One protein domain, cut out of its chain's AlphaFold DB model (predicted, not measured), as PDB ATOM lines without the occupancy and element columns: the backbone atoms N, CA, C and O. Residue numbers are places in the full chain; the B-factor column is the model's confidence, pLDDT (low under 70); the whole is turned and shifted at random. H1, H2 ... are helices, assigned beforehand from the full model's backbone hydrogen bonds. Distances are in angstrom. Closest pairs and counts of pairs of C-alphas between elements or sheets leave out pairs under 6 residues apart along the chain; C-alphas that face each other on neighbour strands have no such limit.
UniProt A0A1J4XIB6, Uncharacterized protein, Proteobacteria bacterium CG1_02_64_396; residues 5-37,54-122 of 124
ATOM      1  N   SER A   5      15.101 -25.048  29.824       49.97
ATOM      2  CA  SER A   5      13.733 -25.567  29.969       49.97
ATOM      3  C   SER A   5      12.763 -24.534  30.543       49.97
ATOM      4  O   SER A   5      11.582 -24.554  30.202       49.97
ATOM      5  N   PHE A   6      13.243 -23.629  31.402       52.38
ATOM      6  CA  PHE A   6      12.418 -22.564  31.970       52.38
ATOM      7  C   PHE A   6      12.257 -21.416  30.973       52.38
ATOM      8  O   PHE A   6      11.150 -20.910  30.817       52.38
ATOM      9  N   GLU A   7      13.315 -21.082  30.228       53.38
ATOM     10  CA  GLU A   7      13.249 -20.157  29.090       53.38
ATOM     11  C   GLU A   7      12.288 -20.649  28.009       53.38
ATOM     12  O   GLU A   7      11.495 -19.866  27.495       53.38
ATOM     13  N   THR A   8      12.297 -21.948  27.713       59.25
ATOM     14  CA  THR A   8      11.373 -22.570  26.758       59.25
ATOM     15  C   THR A   8       9.937 -22.531  27.274       59.25
ATOM     16  O   THR A   8       9.055 -22.065  26.564       59.25
ATOM     17  N   LEU A   9       9.693 -22.911  28.534       63.47
ATOM     18  CA  LEU A   9       8.365 -22.821  29.159       63.47
ATOM     19  C   LEU A   9       7.831 -21.389  29.197       63.47
ATOM     20  O   LEU A   9       6.652 -21.161  28.932       63.47
ATOM     21  N   LEU A  10       8.688 -20.422  29.519       62.69
ATOM     22  CA  LEU A  10       8.324 -19.016  29.490       62.69
ATOM     23  C   LEU A  10       8.078 -18.555  28.067       62.69
ATOM     24  O   LEU A  10       7.076 -17.898  27.835       62.69
ATOM     25  N   ARG A  11       8.918 -18.928  27.104       63.53
ATOM     26  CA  ARG A  11       8.701 -18.615  25.695       63.53
ATOM     27  C   ARG A  11       7.373 -19.180  25.205       63.53
ATOM     28  O   ARG A  11       6.659 -18.450  24.537       63.53
ATOM     29  N   ASP A  12       7.025 -20.417  25.539       66.69
ATOM     30  CA  ASP A  12       5.746 -21.026  25.173       66.69
ATOM     31  C   ASP A  12       4.576 -20.306  25.849       66.69
ATOM     32  O   ASP A  12       3.629 -19.898  25.180       66.69
ATOM     33  N   LEU A  13       4.672 -20.021  27.151       64.00
ATOM     34  CA  LEU A  13       3.674 -19.230  27.877       64.00
ATOM     35  C   LEU A  13       3.530 -17.807  27.293       64.00
ATOM     36  O   LEU A  13       2.441 -17.231  27.256       64.00
ATOM     37  N   LEU A  14       4.633 -17.245  26.805       60.56
ATOM     38  CA  LEU A  14       4.727 -15.960  26.123       60.56
ATOM     39  C   LEU A  14       4.431 -16.059  24.612       60.56
ATOM     40  O   LEU A  14       4.258 -15.036  23.960       60.56
ATOM     41  N   ALA A  15       4.304 -17.239  24.027       67.25
ATOM     42  CA  ALA A  15       3.849 -17.408  22.650       67.25
ATOM     43  C   ALA A  15       2.319 -17.519  22.590       67.25
ATOM     44  O   ALA A  15       1.720 -17.287  21.542       67.25
ATOM     45  N   LEU A  16       1.678 -17.824  23.724       66.31
ATOM     46  CA  LEU A  16       0.225 -17.830  23.854       66.31
ATOM     47  C   LEU A  16      -0.359 -16.428  23.645       66.31
ATOM     48  O   LEU A  16       0.160 -15.426  24.148       66.31
ATOM     49  N   ASN A  17      -1.506 -16.369  22.967       63.75
ATOM     50  CA  ASN A  17      -2.263 -15.130  22.812       63.75
ATOM     51  C   ASN A  17      -2.629 -14.533  24.184       63.75
ATOM     52  O   ASN A  17      -2.871 -15.286  25.128       63.75
ATOM     53  N   PRO A  18      -2.760 -13.200  24.319       60.38
ATOM     54  CA  PRO A  18      -3.077 -12.556  25.600       60.38
ATOM     55  C   PRO A  18      -4.365 -13.099  26.242       60.38
ATOM     56  O   PRO A  18      -4.428 -13.262  27.458       60.38
ATOM     57  N   GLU A  19      -5.353 -13.472  25.429       63.41
ATOM     58  CA  GLU A  19      -6.590 -14.121  25.885       63.41
ATOM     59  C   GLU A  19      -6.361 -15.565  26.366       63.41
ATOM     60  O   GLU A  19      -6.895 -15.974  27.395       63.41
ATOM     61  N   GLN A  20      -5.499 -16.327  25.688       63.88
ATOM     62  CA  GLN A  20      -5.120 -17.679  26.115       63.88
ATOM     63  C   GLN A  20      -4.260 -17.651  27.377       63.88
ATOM     64  O   GLN A  20      -4.444 -18.487  28.253       63.88
ATOM     65  N   ARG A  21      -3.381 -16.656  27.530       64.50
ATOM     66  CA  ARG A  21      -2.631 -16.436  28.771       64.50
ATOM     67  C   ARG A  21      -3.557 -16.124  29.931       64.50
ATOM     68  O   ARG A  21      -3.372 -16.682  31.002       64.50
ATOM     69  N   ARG A  22      -4.562 -15.266  29.728       64.69
ATOM     70  CA  ARG A  22      -5.579 -14.978  30.752       64.69
ATOM     71  C   ARG A  22      -6.357 -16.230  31.134       64.69
ATOM     72  O   ARG A  22      -6.592 -16.451  32.319       64.69
ATOM     73  N   LEU A  23      -6.714 -17.057  30.151       71.12
ATOM     74  CA  LEU A  23      -7.394 -18.324  30.391       71.12
ATOM     75  C   LEU A  23      -6.506 -19.296  31.171       71.12
ATOM     76  O   LEU A  23      -6.931 -19.773  32.211       71.12
ATOM     77  N   VAL A  24      -5.262 -19.517  30.742       67.56
ATOM     78  CA  VAL A  24      -4.297 -20.372  31.448       67.56
ATOM     79  C   VAL A  24      -4.029 -19.844  32.854       67.56
ATOM     80  O   VAL A  24      -4.050 -20.622  33.793       67.56
ATOM     81  N   GLN A  25      -3.851 -18.534  33.041       62.25
ATOM     82  CA  GLN A  25      -3.694 -17.930  34.369       62.25
ATOM     83  C   GLN A  25      -4.918 -18.166  35.255       62.25
ATOM     84  O   GLN A  25      -4.762 -18.437  36.444       62.25
ATOM     85  N   ARG A  26      -6.131 -18.077  34.695       65.06
ATOM     86  CA  ARG A  26      -7.366 -18.389  35.418       65.06
ATOM     87  C   ARG A  26      -7.428 -19.877  35.766       65.06
ATOM     88  O   ARG A  26      -7.622 -20.197  36.927       65.06
ATOM     89  N   THR A  27      -7.192 -20.765  34.807       65.44
ATOM     90  CA  THR A  27      -7.218 -22.216  35.018       65.44
ATOM     91  C   THR A  27      -6.158 -22.662  36.020       65.44
ATOM     92  O   THR A  27      -6.445 -23.476  36.886       65.44
ATOM     93  N   VAL A  28      -4.946 -22.110  35.948       65.19
ATOM     94  CA  VAL A  28      -3.874 -22.353  36.920       65.19
ATOM     95  C   VAL A  28      -4.307 -21.871  38.308       65.19
ATOM     96  O   VAL A  28      -4.215 -22.662  39.240       65.19
ATOM     97  N   ARG A  29      -4.919 -20.676  38.411       58.12
ATOM     98  CA  ARG A  29      -5.557 -20.162  39.643       58.12
ATOM     99  C   ARG A  29      -6.617 -21.076  40.211       58.12
ATOM    100  O   ARG A  29      -6.698 -21.240  41.423       58.12
ATOM    101  N   GLU A  30      -7.432 -21.666  39.357       61.47
ATOM    102  CA  GLU A  30      -8.461 -22.604  39.783       61.47
ATOM    103  C   GLU A  30      -7.847 -23.937  40.230       61.47
ATOM    104  O   GLU A  30      -8.212 -24.448  41.283       61.47
ATOM    105  N   LEU A  31      -6.869 -24.473  39.499       58.44
ATOM    106  CA  LEU A  31      -6.205 -25.739  39.827       58.44
ATOM    107  C   LEU A  31      -5.360 -25.648  41.105       58.44
ATOM    108  O   LEU A  31      -5.406 -26.549  41.940       58.44
ATOM    109  N   LEU A  32      -4.616 -24.561  41.290       53.47
ATOM    110  CA  LEU A  32      -3.804 -24.327  42.484       53.47
ATOM    111  C   LEU A  32      -4.651 -23.834  43.665       53.47
ATOM    112  O   LEU A  32      -4.389 -24.228  44.800       53.47
ATOM    113  N   GLY A  33      -5.730 -23.086  43.409       49.50
ATOM    114  CA  GLY A  33      -6.753 -22.769  44.409       49.50
ATOM    115  C   GLY A  33      -7.497 -24.007  44.924       49.50
ATOM    116  O   GLY A  33      -7.917 -24.032  46.077       49.50
ATOM    117  N   GLN A  34      -7.605 -25.066  44.112       48.81
ATOM    118  CA  GLN A  34      -8.157 -26.356  44.537       48.81
ATOM    119  C   GLN A  34      -7.127 -27.297  45.185       48.81
ATOM    120  O   GLN A  34      -7.517 -28.201  45.919       48.81
ATOM    121  N   GLY A  35      -5.822 -27.057  45.006       44.00
ATOM    122  CA  GLY A  35      -4.753 -27.765  45.727       44.00
ATOM    123  C   GLY A  35      -4.550 -27.305  47.180       44.00
ATOM    124  O   GLY A  35      -3.822 -27.946  47.934       44.00
ATOM    125  N   GLY A  36      -5.200 -26.212  47.592       43.62
ATOM    126  CA  GLY A  36      -5.050 -25.570  48.900       43.62
ATOM    127  C   GLY A  36      -6.059 -26.019  49.959       43.62
ATOM    128  O   GLY A  36      -6.608 -25.184  50.665       43.62
ATOM    129  N   GLN A  37      -6.318 -27.318  50.094       44.81
ATOM    130  CA  GLN A  37      -6.974 -27.859  51.293       44.81
ATOM    131  C   GLN A  37      -5.908 -28.293  52.309       44.81
ATOM    132  O   GLN A  37      -5.800 -29.471  52.620       44.81
ATOM    133  N   GLU A  54      26.297  -8.500  39.135       70.25
ATOM    134  CA  GLU A  54      26.567  -7.556  38.041       70.25
ATOM    135  C   GLU A  54      26.252  -8.194  36.679       70.25
ATOM    136  O   GLU A  54      26.676  -9.312  36.383       70.25
ATOM    137  N   GLY A  55      25.486  -7.484  35.845       68.94
ATOM    138  CA  GLY A  55      25.008  -8.009  34.563       68.94
ATOM    139  C   GLY A  55      23.885  -9.048  34.684       68.94
ATOM    140  O   GLY A  55      23.638  -9.784  33.725       68.94
ATOM    141  N   GLU A  56      23.211  -9.128  35.841       78.38
ATOM    142  CA  GLU A  56      22.024  -9.966  36.028       78.38
ATOM    143  C   GLU A  56      20.978  -9.674  34.940       78.38
ATOM    144  O   GLU A  56      20.643  -8.525  34.653       78.38
ATOM    145  N   LYS A  57      20.436 -10.737  34.337       77.81
ATOM    146  CA  LYS A  57      19.297 -10.644  33.419       77.81
ATOM    147  C   LYS A  57      17.992 -10.705  34.203       77.81
ATOM    148  O   LYS A  57      17.911 -11.377  35.229       77.81
ATOM    149  N   VAL A  58      16.931 -10.122  33.650       79.06
ATOM    150  CA  VAL A  58      15.584 -10.113  34.258       79.06
ATOM    151  C   VAL A  58      15.104 -11.514  34.668       79.06
ATOM    152  O   VAL A  58      14.471 -11.674  35.709       79.06
ATOM    153  N   LEU A  59      15.447 -12.547  33.892       75.62
ATOM    154  CA  LEU A  59      15.104 -13.931  34.212       75.62
ATOM    155  C   LEU A  59      15.827 -14.465  35.458       75.62
ATOM    156  O   LEU A  59      15.205 -15.099  36.311       75.62
ATOM    157  N   ALA A  60      17.128 -14.194  35.572       77.88
ATOM    158  CA  ALA A  60      17.925 -14.577  36.734       77.88
ATOM    159  C   ALA A  60      17.427 -13.843  37.988       77.88
ATOM    160  O   ALA A  60      17.188 -14.489  39.009       77.88
ATOM    161  N   ALA A  61      17.113 -12.550  37.859       82.50
ATOM    162  CA  ALA A  61      16.473 -11.776  38.919       82.50
ATOM    163  C   ALA A  61      15.124 -12.375  39.337       82.50
ATOM    164  O   ALA A  61      14.821 -12.455  40.524       82.50
ATOM    165  N   MET A  62      14.313 -12.859  38.392       78.44
ATOM    166  CA  MET A  62      13.050 -13.518  38.723       78.44
ATOM    167  C   MET A  62      13.267 -14.818  39.503       78.44
ATOM    168  O   MET A  62      12.555 -15.075  40.474       78.44
ATOM    169  N   GLN A  63      14.235 -15.642  39.101       77.12
ATOM    170  CA  GLN A  63      14.561 -16.879  39.816       77.12
ATOM    171  C   GLN A  63      15.082 -16.590  41.229       77.12
ATOM    172  O   GLN A  63      14.627 -17.227  42.182       77.12
ATOM    173  N   ARG A  64      15.963 -15.592  41.365       82.62
ATOM    174  CA  ARG A  64      16.463 -15.075  42.645       82.62
ATOM    175  C   ARG A  64      15.315 -14.604  43.534       82.62
ATOM    176  O   ARG A  64      15.127 -15.117  44.629       82.62
ATOM    177  N   LEU A  65      14.446 -13.728  43.033       79.75
ATOM    178  CA  LEU A  65      13.301 -13.220  43.795       79.75
ATOM    179  C   LEU A  65      12.314 -14.321  44.189       79.75
ATOM    180  O   LEU A  65      11.795 -14.321  45.301       79.75
ATOM    181  N   ARG A  66      12.074 -15.321  43.337       77.94
ATOM    182  CA  ARG A  66      11.240 -16.471  43.724       77.94
ATOM    183  C   ARG A  66      11.846 -17.287  44.864       77.94
ATOM    184  O   ARG A  66      11.087 -17.836  45.656       77.94
ATOM    185  N   ARG A  67      13.176 -17.367  44.951       75.88
ATOM    186  CA  ARG A  67      13.878 -17.994  46.080       75.88
ATOM    187  C   ARG A  67      13.856 -17.129  47.332       75.88
ATOM    188  O   ARG A  67      13.661 -17.680  48.409       75.88
ATOM    189  N   SER A  68      13.972 -15.808  47.194       79.19
ATOM    190  CA  SER A  68      13.827 -14.866  48.310       79.19
ATOM    191  C   SER A  68      12.414 -14.850  48.903       79.19
ATOM    192  O   SER A  68      12.264 -14.583  50.092       79.19
ATOM    193  N   TYR A  69      11.385 -15.150  48.101       79.38
ATOM    194  CA  TYR A  69       9.978 -15.100  48.508       79.38
ATOM    195  C   TYR A  69       9.244 -16.444  48.302       79.38
ATOM    196  O   TYR A  69       8.272 -16.509  47.542       79.38
ATOM    197  N   PRO A  70       9.654 -17.531  48.984       73.81
ATOM    198  CA  PRO A  70       9.080 -18.864  48.773       73.81
ATOM    199  C   PRO A  70       7.624 -18.984  49.261       73.81
ATOM    200  O   PRO A  70       6.886 -19.850  48.801       73.81
ATOM    201  N   MET A  71       7.209 -18.109  50.180       79.69
ATOM    202  CA  MET A  71       5.855 -18.006  50.734       79.69
ATOM    203  C   MET A  71       4.858 -17.313  49.794       79.69
ATOM    204  O   MET A  71       3.649 -17.396  50.014       79.69
ATOM    205  N   LEU A  72       5.335 -16.613  48.755       75.31
ATOM    206  CA  LEU A  72       4.451 -15.938  47.811       75.31
ATOM    207  C   LEU A  72       3.902 -16.928  46.774       75.31
ATOM    208  O   LEU A  72       4.679 -17.585  46.076       75.31
ATOM    209  N   PRO A  73       2.570 -17.000  46.588       67.06
ATOM    210  CA  PRO A  73       1.990 -17.877  45.587       67.06
ATOM    211  C   PRO A  73       2.407 -17.405  44.182       67.06
ATOM    212  O   PRO A  73       2.147 -16.247  43.818       67.06
ATOM    213  N   PRO A  74       3.004 -18.284  43.352       63.81
ATOM    214  CA  PRO A  74       3.546 -17.917  42.040       63.81
ATOM    215  C   PRO A  74       2.476 -17.343  41.104       63.81
ATOM    216  O   PRO A  74       2.770 -16.561  40.211       63.81
ATOM    217  N   GLU A  75       1.216 -17.666  41.349       60.06
ATOM    218  CA  GLU A  75       0.045 -17.271  40.571       60.06
ATOM    219  C   GLU A  75      -0.315 -15.795  40.673       60.06
ATOM    220  O   GLU A  75      -0.899 -15.217  39.753       60.06
ATOM    221  N   LYS A  76      -0.005 -15.178  41.817       63.22
ATOM    222  CA  LYS A  76      -0.208 -13.740  42.009       63.22
ATOM    223  C   LYS A  76       0.928 -12.947  41.361       63.22
ATOM    224  O   LYS A  76       0.694 -11.829  40.923       63.22
ATOM    225  N   LEU A  77       2.110 -13.554  41.251       66.38
ATOM    226  CA  LEU A  77       3.307 -12.955  40.666       66.38
ATOM    227  C   LEU A  77       3.360 -13.125  39.140       66.38
ATOM    228  O   LEU A  77       3.807 -12.222  38.441       66.38
ATOM    229  N   LEU A  78       2.860 -14.248  38.614       64.56
ATOM    230  CA  LEU A  78       2.937 -14.630  37.200       64.56
ATOM    231  C   LEU A  78       2.329 -13.596  36.250       64.56
ATOM    232  O   LEU A  78       2.914 -13.346  35.205       64.56
ATOM    233  N   GLY A  79       1.195 -12.980  36.593       67.75
ATOM    234  CA  GLY A  79       0.528 -12.002  35.723       67.75
ATOM    235  C   GLY A  79       1.423 -10.799  35.387       67.75
ATOM    236  O   GLY A  79       1.875 -10.682  34.248       67.75
ATOM    237  N   PRO A  80       1.724  -9.932  36.366       67.00
ATOM    238  CA  PRO A  80       2.510  -8.726  36.118       67.00
ATOM    239  C   PRO A  80       4.008  -9.013  35.893       67.00
ATOM    240  O   PRO A  80       4.661  -8.278  35.153       67.00
ATOM    241  N   ALA A  81       4.561 -10.114  36.423       69.62
ATOM    242  CA  ALA A  81       5.930 -10.515  36.084       69.62
ATOM    243  C   ALA A  81       6.065 -10.965  34.618       69.62
ATOM    244  O   ALA A  81       7.111 -10.738  34.014       69.62
ATOM    245  N   SER A  82       5.017 -11.548  34.016       67.06
ATOM    246  CA  SER A  82       5.030 -11.924  32.592       67.06
ATOM    247  C   SER A  82       5.165 -10.712  31.673       67.06
ATOM    248  O   SER A  82       5.860 -10.799  30.666       67.06
ATOM    249  N   GLU A  83       4.544  -9.577  32.003       73.69
ATOM    250  CA  GLU A  83       4.677  -8.348  31.207       73.69
ATOM    251  C   GLU A  83       6.104  -7.788  31.256       73.69
ATOM    252  O   GLU A  83       6.671  -7.449  30.218       73.69
ATOM    253  N   ILE A  84       6.716  -7.761  32.446       76.62
ATOM    254  CA  ILE A  84       8.114  -7.334  32.619       76.62
ATOM    255  C   ILE A  84       9.058  -8.274  31.857       76.62
ATOM    256  O   ILE A  84      10.002  -7.814  31.218       76.62
ATOM    257  N   MET A  85       8.781  -9.579  31.864       72.56
ATOM    258  CA  MET A  85       9.550 -10.550  31.085       72.56
ATOM    259  C   MET A  85       9.394 -10.365  29.574       72.56
ATOM    260  O   MET A  85      10.389 -10.460  28.864       72.56
ATOM    261  N   MET A  86       8.198 -10.042  29.067       72.38
ATOM    262  CA  MET A  86       8.027  -9.702  27.645       72.38
ATOM    263  C   MET A  86       8.848  -8.480  27.258       72.38
ATOM    264  O   MET A  86       9.490  -8.472  26.211       72.38
ATOM    265  N   GLN A  87       8.837  -7.460  28.112       79.62
ATOM    266  CA  GLN A  87       9.618  -6.257  27.879       79.62
ATOM    267  C   GLN A  87      11.117  -6.591  27.848       79.62
ATOM    268  O   GLN A  87      11.807  -6.192  26.917       79.62
ATOM    269  N   ALA A  88      11.591  -7.441  28.764       80.88
ATOM    270  CA  ALA A  88      12.985  -7.879  28.828       80.88
ATOM    271  C   ALA A  88      13.504  -8.565  27.552       80.88
ATOM    272  O   ALA A  88      14.696  -8.482  27.272       80.88
ATOM    273  N   MET A  89      12.635  -9.226  26.777       75.56
ATOM    274  CA  MET A  89      13.029  -9.893  25.526       75.56
ATOM    275  C   MET A  89      13.344  -8.909  24.394       75.56
ATOM    276  O   MET A  89      14.185  -9.202  23.548       75.56
ATOM    277  N   SER A  90      12.671  -7.758  24.372       78.12
ATOM    278  CA  SER A  90      12.861  -6.708  23.361       78.12
ATOM    279  C   SER A  90      13.772  -5.578  23.846       78.12
ATOM    280  O   SER A  90      14.163  -4.718  23.059       78.12
ATOM    281  N   THR A  91      14.089  -5.563  25.140       79.56
ATOM    282  CA  THR A  91      14.903  -4.545  25.799       79.56
ATOM    283  C   THR A  91      16.383  -4.951  25.796       79.56
ATOM    284  O   THR A  91      16.709  -6.083  26.179       79.56
ATOM    285  N   PRO A  92      17.302  -4.052  25.399       79.25
ATOM    286  CA  PRO A  92      18.735  -4.327  25.428       79.25
ATOM    287  C   PRO A  92      19.234  -4.567  26.859       79.25
ATOM    288  O   PRO A  92      18.703  -4.017  27.824       79.25
ATOM    289  N   SER A  93      20.285  -5.377  27.003       74.94
ATOM    290  CA  SER A  93      20.832  -5.794  28.307       74.94
ATOM    291  C   SER A  93      21.224  -4.628  29.226       74.94
ATOM    292  O   SER A  93      21.187  -4.769  30.442       74.94
ATOM    293  N   GLU A  94      21.572  -3.469  28.664       79.06
ATOM    294  CA  GLU A  94      21.903  -2.246  29.411       79.06
ATOM    295  C   GLU A  94      20.708  -1.647  30.176       79.06
ATOM    296  O   GLU A  94      20.889  -0.980  31.191       79.06
ATOM    297  N   GLU A  95      19.484  -1.935  29.735       82.75
ATOM    298  CA  GLU A  95      18.235  -1.475  30.350       82.75
ATOM    299  C   GLU A  95      17.612  -2.532  31.284       82.75
ATOM    300  O   GLU A  95      16.620  -2.271  31.973       82.75
ATOM    301  N   HIS A  96      18.204  -3.731  31.370       82.62
ATOM    302  CA  HIS A  96      17.752  -4.792  32.282       82.62
ATOM    303  C   HIS A  96      17.757  -4.370  33.758       82.62
ATOM    304  O   HIS A  96      16.791  -4.721  34.436       82.62
ATOM    305  N   PRO A  97      18.720  -3.572  34.269       84.56
ATOM    306  CA  PRO A  97      18.677  -3.088  35.650       84.56
ATOM    307  C   PRO A  97      17.378  -2.346  35.997       84.56
ATOM    308  O   PRO A  97      16.830  -2.531  37.083       84.56
ATOM    309  N   ALA A  98      16.826  -1.562  35.063       85.94
ATOM    310  CA  ALA A  98      15.569  -0.844  35.277       85.94
ATOM    311  C   ALA A  98      14.361  -1.798  35.342       85.94
ATOM    312  O   ALA A  98      13.454  -1.615  36.157       85.94
ATOM    313  N   LEU A  99      14.357  -2.848  34.514       85.31
ATOM    314  CA  LEU A  99      13.329  -3.891  34.549       85.31
ATOM    315  C   LEU A  99      13.420  -4.745  35.819       85.31
ATOM    316  O   LEU A  99      12.386  -5.084  36.395       85.31
ATOM    317  N   ILE A 100      14.637  -5.046  36.283       85.12
ATOM    318  CA  ILE A 100      14.887  -5.767  37.536       85.12
ATOM    319  C   ILE A 100      14.366  -4.960  38.721       85.12
ATOM    320  O   ILE A 100      13.566  -5.487  39.486       85.12
ATOM    321  N   ALA A 101      14.693  -3.670  38.822       84.62
ATOM    322  CA  ALA A 101      14.170  -2.807  39.885       84.62
ATOM    323  C   ALA A 101      12.627  -2.783  39.918       84.62
ATOM    324  O   ALA A 101      11.997  -2.793  40.982       84.62
ATOM    325  N   ARG A 102      11.986  -2.807  38.742       85.88
ATOM    326  CA  ARG A 102      10.524  -2.881  38.626       85.88
ATOM    327  C   ARG A 102       9.975  -4.231  39.099       85.88
ATOM    328  O   ARG A 102       8.934  -4.268  39.758       85.88
ATOM    329  N   LEU A 103      10.680  -5.322  38.802       84.00
ATOM    330  CA  LEU A 103      10.354  -6.664  39.279       84.00
ATOM    331  C   LEU A 103      10.517  -6.773  40.805       84.00
ATOM    332  O   LEU A 103       9.633  -7.295  41.477       84.00
ATOM    333  N   GLU A 104      11.586  -6.217  41.371       85.38
ATOM    334  CA  GLU A 104      11.832  -6.181  42.820       85.38
ATOM    335  C   GLU A 104      10.733  -5.410  43.564       85.38
ATOM    336  O   GLU A 104      10.215  -5.870  44.588       85.38
ATOM    337  N   THR A 105      10.307  -4.276  43.002       86.88
ATOM    338  CA  THR A 105       9.192  -3.474  43.531       86.88
ATOM    339  C   THR A 105       7.890  -4.273  43.540       86.88
ATOM    340  O   THR A 105       7.141  -4.246  44.517       86.88
ATOM    341  N   LEU A 106       7.624  -5.024  42.469       84.56
ATOM    342  CA  LEU A 106       6.448  -5.883  42.351       84.56
ATOM    343  C   LEU A 106       6.455  -6.981  43.418       84.56
ATOM    344  O   LEU A 106       5.458  -7.148  44.121       84.56
ATOM    345  N   PHE A 107       7.569  -7.695  43.586       82.81
ATOM    346  CA  PHE A 107       7.692  -8.732  44.617       82.81
ATOM    347  C   PHE A 107       7.487  -8.162  46.025       82.81
ATOM    348  O   PHE A 107       6.702  -8.712  46.799       82.81
ATOM    349  N   SER A 108       8.102  -7.016  46.319       84.44
ATOM    350  CA  SER A 108       7.965  -6.329  47.608       84.44
ATOM    351  C   SER A 108       6.517  -5.907  47.883       84.44
ATOM    352  O   SER A 108       5.992  -6.138  48.972       84.44
ATOM    353  N   ALA A 109       5.823  -5.360  46.879       85.56
ATOM    354  CA  ALA A 109       4.416  -4.985  46.992       85.56
ATOM    355  C   ALA A 109       3.502  -6.204  47.208       85.56
ATOM    356  O   ALA A 109       2.552  -6.146  47.990       85.56
ATOM    357  N   HIS A 110       3.781  -7.325  46.538       82.62
ATOM    358  CA  HIS A 110       3.042  -8.570  46.745       82.62
ATOM    359  C   HIS A 110       3.273  -9.161  48.139       82.62
ATOM    360  O   HIS A 110       2.321  -9.655  48.742       82.62
ATOM    361  N   TYR A 111       4.497  -9.071  48.660       83.38
ATOM    362  CA  TYR A 111       4.823  -9.476  50.024       83.38
ATOM    363  C   TYR A 111       4.098  -8.633  51.071       83.38
ATOM    364  O   TYR A 111       3.467  -9.191  51.960       83.38
ATOM    365  N   GLN A 112       4.071  -7.310  50.911       83.19
ATOM    366  CA  GLN A 112       3.300  -6.426  51.792       83.19
ATOM    367  C   GLN A 112       1.809  -6.783  51.823       83.19
ATOM    368  O   GLN A 112       1.216  -6.891  52.890       83.19
ATOM    369  N   ARG A 113       1.199  -7.064  50.666       83.06
ATOM    370  CA  ARG A 113      -0.209  -7.503  50.608       83.06
ATOM    371  C   ARG A 113      -0.434  -8.877  51.233       83.06
ATOM    372  O   ARG A 113      -1.531  -9.165  51.692       83.06
ATOM    373  N   TYR A 114       0.574  -9.743  51.185       80.56
ATOM    374  CA  TYR A 114       0.533 -11.041  51.841       80.56
ATOM    375  C   TYR A 114       0.618 -10.906  53.368       80.56
ATOM    376  O   TYR A 114      -0.126 -11.593  54.060       80.56
ATOM    377  N   LEU A 115       1.452  -9.991  53.878       81.50
ATOM    378  CA  LEU A 115       1.501  -9.642  55.301       81.50
ATOM    379  C   LEU A 115       0.164  -9.082  55.790       81.50
ATOM    380  O   LEU A 115      -0.384  -9.610  56.749       81.50
ATOM    381  N   ASP A 116      -0.398  -8.099  55.081       82.81
ATOM    382  CA  ASP A 116      -1.691  -7.495  55.430       82.81
ATOM    383  C   ASP A 116      -2.814  -8.547  55.478       82.81
ATOM    384  O   ASP A 116      -3.575  -8.621  56.439       82.81
ATOM    385  N   ALA A 117      -2.866  -9.445  54.485       78.88
ATOM    386  CA  ALA A 117      -3.827 -10.547  54.478       78.88
ATOM    387  C   ALA A 117      -3.623 -11.521  55.654       78.88
ATOM    388  O   ALA A 117      -4.605 -11.990  56.227       78.88
ATOM    389  N   PHE A 118      -2.372 -11.810  56.029       79.06
ATOM    390  CA  PHE A 118      -2.056 -12.651  57.185       79.06
ATOM    391  C   PHE A 118      -2.491 -12.001  58.507       79.06
ATOM    392  O   PHE A 118      -3.064 -12.683  59.354       79.06
ATOM    393  N   GLU A 119      -2.260 -10.695  58.682       77.12
ATOM    394  CA  GLU A 119      -2.687  -9.945  59.874       77.12
ATOM    395  C   GLU A 119      -4.216  -9.876  59.998       77.12
ATOM    396  O   GLU A 119      -4.752  -9.989  61.099       77.12
ATOM    397  N   GLN A 120      -4.936  -9.752  58.879       70.00
ATOM    398  CA  GLN A 120      -6.401  -9.725  58.885       70.00
ATOM    399  C   GLN A 120      -7.048 -11.097  59.137       70.00
ATOM    400  O   GLN A 120      -8.116 -11.159  59.744       70.00
ATOM    401  N   GLU A 121      -6.426 -12.197  58.696       66.06
ATOM    402  CA  GLU A 121      -6.896 -13.563  58.993       66.06
ATOM    403  C   GLU A 121      -6.545 -14.027  60.415       66.06
ATOM    404  O   GLU A 121      -7.155 -14.969  60.921       66.06
ATOM    405  N   ASN A 122      -5.590 -13.361  61.069       59.09
ATOM    406  CA  ASN A 122      -5.128 -13.688  62.414       59.09
ATOM    407  C   ASN A 122      -5.183 -12.444  63.325       59.09
ATOM    408  O   ASN A 122      -4.140 -11.959  63.777       59.09
TER     409      ASN A 122
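This is residues 5 to 37 and 54 to 122 of the 124 residues of an uncharacterized protein of Proteobacteria bacterium CG1_02_64_396 (UniProt A0A1J4XIB6). Three helices, H3, H4 and H5, make an up-and-down bundle, each running against the one before, with H2 along another side of H4 and H1 crosswise near H4. Residues 115 to 122, at the end of long H5, stick out. The 102 printed residues, class all helix with five named helices, are compact: radius of gyration of the C-alphas 14.6 A, spans 44 by 30 by 21 A.

Start at H1, residues 5 to 15, close but not clearly touching H2, residues 18 to 34; their closest C-alphas, Leu 13 and Arg 21, are 7.0 A apart. H2 touches the hub H4, residues 74 to 90, with residues 25 to 29 alone, closest at C-alphas Arg 29 and Glu 75, 6.4 A. H3, residues 58 to 68, and H4 form a hairpin and only just touch, with 3 pairs of C-alphas within 8 A, the closest Val 58 and Ala 88, 6.4 A. H4 and H5, residues 93 to 121, form a hairpin at a shallow tilt of 11 degrees; C-alphas Ile 84 and Leu 99 come closest, 6.5 A. Every O i to N i+4 pair is within hydrogen-bond range in H1, H2 and H3; 9 of 13 are in H4, 23 of 25 in H5.

Find C-alpha 5 at (13.733, -25.567, 29.969), where H1 begins; H5 runs 42.1 A to C-alpha 121 at (-6.896, -13.563, 58.993).

Residues 38 to 53 are not printed; C-alphas 37 and 54 are 41.4 A apart across the cut. pLDDT is under 70 in 45 residues, among them 24 to 37.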